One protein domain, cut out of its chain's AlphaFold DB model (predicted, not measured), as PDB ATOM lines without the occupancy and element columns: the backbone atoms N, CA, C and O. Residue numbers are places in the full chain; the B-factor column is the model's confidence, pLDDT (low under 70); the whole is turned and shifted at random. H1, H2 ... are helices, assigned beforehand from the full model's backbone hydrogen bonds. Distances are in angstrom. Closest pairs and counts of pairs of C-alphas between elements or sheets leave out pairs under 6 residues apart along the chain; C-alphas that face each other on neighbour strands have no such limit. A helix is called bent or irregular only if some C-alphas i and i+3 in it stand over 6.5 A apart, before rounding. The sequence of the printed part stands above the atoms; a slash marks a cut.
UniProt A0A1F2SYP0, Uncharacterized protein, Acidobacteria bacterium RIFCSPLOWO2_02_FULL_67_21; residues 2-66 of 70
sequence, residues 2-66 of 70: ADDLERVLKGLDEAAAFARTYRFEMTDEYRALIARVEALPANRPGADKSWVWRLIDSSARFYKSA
ATOM      1  N   ALA A   2      32.184   0.254 -27.543       63.69
ATOM      2  CA  ALA A   2      30.826   0.800 -27.713       63.69
ATOM      3  C   ALA A   2      29.810  -0.277 -28.153       63.69
ATOM      4  O   ALA A   2      28.777  -0.439 -27.512       63.69
ATOM      5  N   ASP A   3      30.186  -1.103 -29.133       78.00
ATOM      6  CA  ASP A   3      29.339  -2.177 -29.676       78.00
ATOM      7  C   ASP A   3      28.983  -3.269 -28.649       78.00
ATOM      8  O   ASP A   3      27.910  -3.868 -28.703       78.00
ATOM      9  N   ASP A   4      29.867  -3.531 -27.681       88.75
ATOM     10  CA  ASP A   4      29.607  -4.515 -26.624       88.75
ATOM     11  C   ASP A   4      28.606  -3.997 -25.596       88.75
ATOM     12  O   ASP A   4      27.725  -4.745 -25.170       88.75
ATOM     13  N   LEU A   5      28.714  -2.720 -25.217       90.75
ATOM     14  CA  LEU A   5      27.764  -2.090 -24.307       90.75
ATOM     15  C   LEU A   5      26.377  -2.006 -24.948       90.75
ATOM     16  O   LEU A   5      25.391  -2.376 -24.314       90.75
ATOM     17  N   GLU A   6      26.301  -1.590 -26.212       93.75
ATOM     18  CA  GLU A   6      25.041  -1.515 -26.955       93.75
ATOM     19  C   GLU A   6      24.373  -2.892 -27.078       93.75
ATOM     20  O   GLU A   6      23.179  -3.036 -26.809       93.75
ATOM     21  N   ARG A   7      25.153  -3.938 -27.379       93.50
ATOM     22  CA  ARG A   7      24.660  -5.322 -27.417       93.50
ATOM     23  C   ARG A   7      24.126  -5.794 -26.063       93.50
ATOM     24  O   ARG A   7      23.088  -6.453 -26.024       93.50
ATOM     25  N   VAL A   8      24.817  -5.485 -24.964       92.12
ATOM     26  CA  VAL A   8      24.372  -5.855 -23.609       92.12
ATOM     27  C   VAL A   8      23.074  -5.137 -23.249       92.12
ATOM     28  O   VAL A   8      22.143  -5.786 -22.777       92.12
ATOM     29  N   LEU A   9      22.985  -3.830 -23.503       95.88
ATOM     30  CA  LEU A   9      21.783  -3.042 -23.217       95.88
ATOM     31  C   LEU A   9      20.580  -3.547 -24.019       95.88
ATOM     32  O   LEU A   9      19.524  -3.795 -23.444       95.88
ATOM     33  N   LYS A  10      20.773  -3.829 -25.312       93.69
ATOM     34  CA  LYS A  10      19.735  -4.436 -26.150       93.69
ATOM     35  C   LYS A  10      19.277  -5.796 -25.614       93.69
ATOM     36  O   LYS A  10      18.080  -6.059 -25.546       93.69
ATOM     37  N   GLY A  11      20.211  -6.650 -25.191       93.19
ATOM     38  CA  GLY A  11      19.879  -7.946 -24.594       93.19
ATOM     39  C   GLY A  11      19.086  -7.824 -23.287       93.19
ATOM     40  O   GLY A  11      18.193  -8.632 -23.030       93.19
ATOM     41  N   LEU A  12      19.368  -6.801 -22.472       92.19
ATOM     42  CA  LEU A  12      18.596  -6.508 -21.262       92.19
ATOM     43  C   LEU A  12      17.176  -6.033 -21.593       92.19
ATOM     44  O   LEU A  12      16.231  -6.480 -20.943       92.19
ATOM     45  N   ASP A  13      17.013  -5.193 -22.614       94.69
ATOM     46  CA  ASP A  13      15.699  -4.724 -23.064       94.69
ATOM     47  C   ASP A  13      14.838  -5.872 -23.605       94.69
ATOM     48  O   ASP A  13      13.664  -5.993 -23.248       94.69
ATOM     49  N   GLU A  14      15.427  -6.763 -24.405       93.38
ATOM     50  CA  GLU A  14      14.759  -7.964 -24.915       93.38
ATOM     51  C   GLU A  14      14.347  -8.906 -23.776       93.38
ATOM     52  O   GLU A  14      13.205  -9.375 -23.734       93.38
ATOM     53  N   ALA A  15      15.235  -9.136 -22.803       88.50
ATOM     54  CA  ALA A  15      14.928  -9.943 -21.626       88.50
ATOM     55  C   ALA A  15      13.815  -9.315 -20.772       88.50
ATOM     56  O   ALA A  15      12.922 -10.022 -20.306       88.50
ATOM     57  N   ALA A  16      13.823  -7.991 -20.597       87.31
ATOM     58  CA  ALA A  16      12.788  -7.272 -19.865       87.31
ATOM     59  C   ALA A  16      11.438  -7.302 -20.596       87.31
ATOM     60  O   ALA A  16      10.396  -7.467 -19.961       87.31
ATOM     61  N   ALA A  17      11.430  -7.157 -21.923       90.00
ATOM     62  CA  ALA A  17      10.225  -7.294 -22.738       90.00
ATOM     63  C   ALA A  17       9.655  -8.716 -22.640       90.00
ATOM     64  O   ALA A  17       8.459  -8.887 -22.407       90.00
ATOM     65  N   PHE A  18      10.517  -9.732 -22.723       85.56
ATOM     66  CA  PHE A  18      10.132 -11.131 -22.559       85.56
ATOM     67  C   PHE A  18       9.582 -11.417 -21.155       85.56
ATOM     68  O   PHE A  18       8.519 -12.020 -21.023       85.56
ATOM     69  N   ALA A  19      10.232 -10.914 -20.102       83.56
ATOM     70  CA  ALA A  19       9.782 -11.074 -18.719       83.56
ATOM     71  C   ALA A  19       8.356 -10.542 -18.494       83.56
ATOM     72  O   ALA A  19       7.578 -11.164 -17.777       83.56
ATOM     73  N   ARG A  20       7.975  -9.441 -19.158       84.25
ATOM     74  CA  ARG A  20       6.611  -8.877 -19.082       84.25
ATOM     75  C   ARG A  20       5.539  -9.757 -19.727       84.25
ATOM     76  O   ARG A  20       4.359  -9.554 -19.450       84.25
ATOM     77  N   THR A  21       5.918 -10.706 -20.585       86.25
ATOM     78  CA  THR A  21       4.966 -11.659 -21.182       86.25
ATOM     79  C   THR A  21       4.554 -12.752 -20.198       86.25
ATOM     80  O   THR A  21       3.459 -13.302 -20.315       86.25
ATOM     81  N   TYR A  22       5.381 -13.028 -19.185       77.94
ATOM     82  CA  TYR A  22       5.008 -13.925 -18.106       77.94
ATOM     83  C   TYR A  22       4.010 -13.241 -17.178       77.94
ATOM     84  O   TYR A  22       4.340 -12.310 -16.444       77.94
ATOM     85  N   ARG A  23       2.779 -13.748 -17.168       74.06
ATOM     86  CA  ARG A  23       1.831 -13.471 -16.091       74.06
ATOM     87  C   ARG A  23       1.905 -14.599 -15.077       74.06
ATOM     88  O   ARG A  23       1.483 -15.715 -15.356       74.06
ATOM     89  N   PHE A  24       2.442 -14.289 -13.905       74.00
ATOM     90  CA  PHE A  24       2.333 -15.157 -12.742       74.00
ATOM     91  C   PHE A  24       1.131 -14.697 -11.927       74.00
ATOM     92  O   PHE A  24       1.142 -13.607 -11.353       74.00
ATOM     93  N   GLU A  25       0.082 -15.507 -11.897       82.44
ATOM     94  CA  GLU A  25      -1.034 -15.263 -10.993       82.44
ATOM     95  C   GLU A  25      -0.659 -15.755  -9.598       82.44
ATOM     96  O   GLU A  25      -0.332 -16.922  -9.386       82.44
ATOM     97  N   MET A  26      -0.692 -14.840  -8.631       83.94
ATOM     98  CA  MET A  26      -0.445 -15.146  -7.225       83.94
ATOM     99  C   MET A  26      -1.728 -15.697  -6.596       83.94
ATOM    100  O   MET A  26      -2.397 -15.000  -5.822       83.94
ATOM    101  N   THR A  27      -2.086 -16.919  -6.996       92.25
ATOM    102  CA  THR A  27      -3.274 -17.628  -6.508       92.25
ATOM    103  C   THR A  27      -3.192 -17.857  -5.002       92.25
ATOM    104  O   THR A  27      -2.106 -17.855  -4.412       92.25
ATOM    105  N   ASP A  28      -4.335 -18.093  -4.361       94.88
ATOM    106  CA  ASP A  28      -4.372 -18.390  -2.925       94.88
ATOM    107  C   ASP A  28      -3.576 -19.654  -2.578       94.88
ATOM    108  O   ASP A  28      -2.903 -19.711  -1.549       94.88
ATOM    109  N   GLU A  29      -3.563 -20.638  -3.477       92.38
ATOM    110  CA  GLU A  29      -2.751 -21.850  -3.351       92.38
ATOM    111  C   GLU A  29      -1.252 -21.534  -3.371       92.38
ATOM    112  O   GLU A  29      -0.496 -22.045  -2.540       92.38
ATOM    113  N   TYR A  30      -0.815 -20.651  -4.274       90.12
ATOM    114  CA  TYR A  30       0.584 -20.235  -4.357       90.12
ATOM    115  C   TYR A  30       0.998 -19.413  -3.127       90.12
ATOM    116  O   TYR A  30       2.077 -19.621  -2.572       90.12
ATOM    117  N   ARG A  31       0.109 -18.547  -2.621       93.56
ATOM    118  CA  ARG A  31       0.314 -17.817  -1.356       93.56
ATOM    119  C   ARG A  31       0.423 -18.767  -0.167       93.56
ATOM    120  O   ARG A  31       1.312 -18.608   0.668       93.56
ATOM    121  N   ALA A  32      -0.439 -19.781  -0.103       94.19
ATOM    122  CA  ALA A  32      -0.389 -20.800   0.939       94.19
ATOM    123  C   ALA A  32       0.909 -21.617   0.873       94.19
ATOM    124  O   ALA A  32       1.481 -21.953   1.912       94.19
ATOM    125  N   LEU A  33       1.407 -21.914  -0.333       94.06
ATOM    126  CA  LEU A  33       2.698 -22.569  -0.519       94.06
ATOM    127  C   LEU A  33       3.851 -21.702  -0.001       94.06
ATOM    128  O   LEU A  33       4.672 -22.207   0.762       94.06
ATOM    129  N   ILE A  34       3.890 -20.412  -0.355       91.56
ATOM    130  CA  ILE A  34       4.909 -19.471   0.143       91.56
ATOM    131  C   ILE A  34       4.909 -19.458   1.671       91.56
ATOM    132  O   ILE A  34       5.947 -19.712   2.279       91.56
ATOM    133  N   ALA A  35       3.741 -19.280   2.294       93.38
ATOM    134  CA  ALA A  35       3.627 -19.244   3.749       93.38
ATOM    135  C   ALA A  35       4.141 -20.536   4.413       93.38
ATOM    136  O   ALA A  35       4.825 -20.493   5.438       93.38
ATOM    137  N   ARG A  36       3.864 -21.707   3.818       94.38
ATOM    138  CA  ARG A  36       4.383 -22.996   4.309       94.38
ATOM    139  C   ARG A  36       5.901 -23.080   4.194       94.38
ATOM    140  O   ARG A  36       6.542 -23.558   5.126       94.38
ATOM    141  N   VAL A  37       6.467 -22.630   3.075       92.00
ATOM    142  CA  VAL A  37       7.918 -22.625   2.848       92.00
ATOM    143  C   VAL A  37       8.607 -21.674   3.825       92.00
ATOM    144  O   VAL A  37       9.589 -22.066   4.449       92.00
ATOM    145  N   GLU A  38       8.087 -20.467   4.030       89.81
ATOM    146  CA  GLU A  38       8.644 -19.492   4.979       89.81
ATOM    147  C   GLU A  38       8.601 -19.985   6.433       89.81
ATOM    148  O   GLU A  38       9.515 -19.713   7.213       89.81
ATOM    149  N   ALA A  39       7.583 -20.769   6.799       92.62
ATOM    150  CA  ALA A  39       7.456 -21.336   8.141       92.62
ATOM    151  C   ALA A  39       8.504 -22.423   8.462       92.62
ATOM    152  O   ALA A  39       8.723 -22.734   9.646       92.62
ATOM    153  N   LEU A  40       9.158 -22.999   7.441       92.12
ATOM    154  CA  LEU A  40      10.165 -24.045   7.619       92.12
ATOM    155  C   LEU A  40      11.352 -23.525   8.449       92.12
ATOM    156  O   LEU A  40      11.844 -22.427   8.188       92.12
ATOM    157  N   PRO A  41      11.884 -24.313   9.405       91.00
ATOM    158  CA  PRO A  41      12.995 -23.883  10.256       91.00
ATOM    159  C   PRO A  41      14.212 -23.360   9.483       91.00
ATOM    160  O   PRO A  41      14.808 -22.368   9.886       91.00
ATOM    161  N   ALA A  42      14.532 -23.978   8.342       88.06
ATOM    162  CA  ALA A  42      15.650 -23.590   7.481       88.06
ATOM    163  C   ALA A  42      15.478 -22.215   6.801       88.06
ATOM    164  O   ALA A  42      16.459 -21.646   6.325       88.06
ATOM    165  N   ASN A  43      14.254 -21.682   6.755       89.00
ATOM    166  CA  ASN A  43      13.920 -20.430   6.073       89.00
ATOM    167  C   ASN A  43      13.696 -19.255   7.034       89.00
ATOM    168  O   ASN A  43      13.524 -18.120   6.589       89.00
ATOM    169  N   ARG A  44      13.762 -19.490   8.349       88.44
ATOM    170  CA  ARG A  44      13.629 -18.435   9.359       88.44
ATOM    171  C   ARG A  44      14.851 -17.505   9.364       88.44
ATOM    172  O   ARG A  44      15.961 -17.933   9.024       88.44
ATOM    173  N   PRO A  45      14.694 -16.237   9.785       86.81
ATOM    174  CA  PRO A  45      15.832 -15.358  10.037       86.81
ATOM    175  C   PRO A  45      16.836 -16.010  10.999       86.81
ATOM    176  O   PRO A  45      16.446 -16.563  12.025       86.81
ATOM    177  N   GLY A  46      18.125 -15.967  10.656       87.50
ATOM    178  CA  GLY A  46      19.202 -16.557  11.462       87.50
ATOM    179  C   GLY A  46      19.432 -18.063  11.274       87.50
ATOM    180  O   GLY A  46      20.373 -18.592  11.857       87.50
ATOM    181  N   ALA A  47      18.630 -18.755  10.458       89.88
ATOM    182  CA  ALA A  47      18.892 -20.151  10.118       89.88
ATOM    183  C   ALA A  47      20.199 -20.309   9.319       89.88
ATOM    184  O   ALA A  47      20.559 -19.436   8.523       89.88
ATOM    185  N   ASP A  48      20.880 -21.447   9.490       89.19
ATOM    186  CA  ASP A  48      22.023 -21.793   8.647       89.19
ATOM    187  C   ASP A  48      21.568 -22.013   7.194       89.19
ATOM    188  O   ASP A  48      20.726 -22.863   6.894       89.19
ATOM    189  N   LYS A  49      22.159 -21.237   6.282       87.56
ATOM    190  CA  LYS A  49      21.897 -21.271   4.838       87.56
ATOM    191  C   LYS A  49      23.059 -21.866   4.045       87.56
ATOM    192  O   LYS A  49      23.089 -21.740   2.824       87.56
ATOM    193  N   SER A  50      23.996 -22.559   4.697       87.25
ATOM    194  CA  SER A  50      25.107 -23.266   4.040       87.25
ATOM    195  C   SER A  50      24.642 -24.233   2.937       87.25
ATOM    196  O   SER A  50      25.346 -24.474   1.954       87.25
ATOM    197  N   TRP A  51      23.426 -24.774   3.058       82.81
ATOM    198  CA  TRP A  51      22.800 -25.633   2.054       82.81
ATOM    199  C   TRP A  51      22.436 -24.903   0.750       82.81
ATOM    200  O   TRP A  51      22.445 -25.537  -0.302       82.81
ATOM    201  N   VAL A  52      22.176 -23.589   0.784       86.06
ATOM    202  CA  VAL A  52      21.756 -22.807  -0.393       86.06
ATOM    203  C   VAL A  52      22.833 -22.831  -1.472       86.06
ATOM    204  O   VAL A  52      22.528 -23.043  -2.642       86.06
ATOM    205  N   TRP A  53      24.105 -22.705  -1.093       82.00
ATOM    206  CA  TRP A  53      25.217 -22.752  -2.047       82.00
ATOM    207  C   TRP A  53      25.368 -24.115  -2.716       82.00
ATOM    208  O   TRP A  53      25.607 -24.192  -3.920       82.00
ATOM    209  N   ARG A  54      25.161 -25.194  -1.951       87.12
ATOM    210  CA  ARG A  54      25.147 -26.560  -2.492       87.12
ATOM    211  C   ARG A  54      23.985 -26.754  -3.461       87.12
ATOM    212  O   ARG A  54      24.179 -27.358  -4.513       87.12
ATOM    213  N   LEU A  55      22.811 -26.202  -3.143       88.12
ATOM    214  CA  LEU A  55      21.667 -26.227  -4.049       88.12
ATOM    215  C   LEU A  55      21.984 -25.472  -5.347       88.12
ATOM    216  O   LEU A  55      21.841 -26.057  -6.414       88.12
ATOM    217  N   ILE A  56      22.486 -24.235  -5.266       86.19
ATOM    218  CA  ILE A  56      22.840 -23.415  -6.437       86.19
ATOM    219  C   ILE A  56      23.841 -24.141  -7.345       86.19
ATOM    220  O   ILE A  56      23.607 -24.234  -8.550       86.19
ATOM    221  N   ASP A  57      24.924 -24.692  -6.786       87.31
ATOM    222  CA  ASP A  57      25.915 -25.446  -7.565       87.31
ATOM    223  C   ASP A  57      25.288 -26.692  -8.213       87.31
ATOM    224  O   ASP A  57      25.464 -26.933  -9.409       87.31
ATOM    225  N   SER A  58      24.479 -27.449  -7.463       88.06
ATOM    226  CA  SER A  58      23.794 -28.633  -7.997       88.06
ATOM    227  C   SER A  58      22.838 -28.289  -9.144       88.06
ATOM    228  O   SER A  58      22.855 -28.957 -10.178       88.06
ATOM    229  N   SER A  59      22.068 -27.204  -9.013       87.12
ATOM    230  CA  SER A  59      21.157 -26.723 -10.049       87.12
ATOM    231  C   SER A  59      21.931 -26.260 -11.278       87.12
ATOM    232  O   SER A  59      21.582 -26.631 -12.396       87.12
ATOM    233  N   ALA A  60      23.022 -25.513 -11.098       87.62
ATOM    234  CA  ALA A  60      23.860 -25.057 -12.202       87.62
ATOM    235  C   ALA A  60      24.458 -26.232 -12.991       87.62
ATOM    236  O   ALA A  60      24.471 -26.208 -14.223       87.62
ATOM    237  N   ARG A  61      24.921 -27.284 -12.302       89.81
ATOM    238  CA  ARG A  61      25.405 -28.514 -12.949       89.81
ATOM    239  C   ARG A  61      24.285 -29.235 -13.688       89.81
ATOM    240  O   ARG A  61      24.472 -29.579 -14.852       89.81
ATOM    241  N   PHE A  62      23.127 -29.403 -13.049       87.38
ATOM    242  CA  PHE A  62      21.962 -30.035 -13.662       87.38
ATOM    243  C   PHE A  62      21.573 -29.332 -14.965       87.38
ATOM    244  O   PHE A  62      21.541 -29.976 -16.010       87.38
ATOM    245  N   TYR A  63      21.382 -28.010 -14.940       82.75
ATOM    246  CA  TYR A  63      20.986 -27.246 -16.125       82.75
ATOM    247  C   TYR A  63      22.053 -27.227 -17.225       82.75
ATOM    248  O   TYR A  63      21.694 -27.231 -18.398       82.75
ATOM    249  N   LYS A  64      23.350 -27.270 -16.884       83.69
ATOM    250  CA  LYS A  64      24.424 -27.444 -17.882       83.69
ATOM    251  C   LYS A  64      24.344 -28.792 -18.598       83.69
ATOM    252  O   LYS A  64      24.673 -28.870 -19.775       83.69
ATOM    253  N   SER A  65      23.941 -29.843 -17.886       84.94
ATOM    254  CA  SER A  65      23.808 -31.201 -18.431       84.94
ATOM    255  C   SER A  65      22.422 -31.518 -18.999       84.94
ATOM    256  O   SER A  65      22.242 -32.565 -19.618       84.94
ATOM    257  N   ALA A  66      21.435 -30.647 -18.777       81.56
ATOM    258  CA  ALA A  66      20.061 -30.891 -19.177       81.56
ATOM    259  C   ALA A  66      19.943 -30.833 -20.706       81.56
ATOM    260  O   ALA A  66      20.102 -29.780 -21.326       81.56
TER     261      ALA A  66
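What this domain is: This is residues 2 to 66 of the 70 residues of an uncharacterized protein of Acidobacteria bacterium RIFCSPLOWO2_02_FULL_67_21 (UniProt A0A1F2SYP0). Three separate helices are strung along an open hook, with no core between them: H1 makes one arm, a drawn-out link of residues 20 to 27 leads to H2 at the bend, and a looping link of residues 40 to 49 leads to H3, the other arm. No helix touches another, and the space inside the hook is empty. The printed part has 65 residues with three named helices, in the order H1, H2, H3, and no named strand; the class is all helix. The whole is extended, with a radius of gyration of the C-alphas of 17.9 A, and elongated, with spans of 48 by 30 by 27 A.

How they stand to each other: H1, residues 2 to 19, is the longest helix by residues, and from its first residue to its last it runs mainly toward lower x. It touches no helix. H2, residues 28 to 39, is apart from H1, and it runs toward higher x and higher z. H3, residues 50 to 65, runs mainly toward lower z. H2 and H3 are apart. H1 and H3 are apart too: no C-alpha of the one is within 8 A of the other. In H1 and H2 every O i to N i+4 pair is within hydrogen-bond range; in H3 it is 11 of 12 pairs.

Where its parts are: H1 has 18 residues and measures 25.8 A from its first to its last C-alpha, beginning at C-alpha 2 at (30.826, 0.800, -27.713). H2 has 12 residues and measures 16.5 A, beginning at C-alpha 28 at (-4.372, -18.390, -2.925). H3 has 16 residues, measures 23.9 A and ends at C-alpha 65 at (23.808, -31.201, -18.431). H3 is neither bent nor irregular, but only just: C-alphas 50 and 53 are 6.1 A apart.

The domain as a whole: The two C-alphas farthest apart are those of Ala 2 and Pro 41, at 48.7 A, and the first and last printed C-alphas, of Ala 2 and Ala 66, are 34.5 A apart. Residues 2 to 41, of which 2 to 19 belong to H1 and 28 to 39 to H2, stand free, and so do residues 43 to 50 and residues 53 to 66, of which 53 to 65 belong to H3. The link from H1 to H2, 8 residues, and the link from H2 to H3, 10 residues, are both short, and no link is long. The printed part has no cut. The mean pLDDT of the printed part is 87.9, and one residue, Ala 2, is under 70.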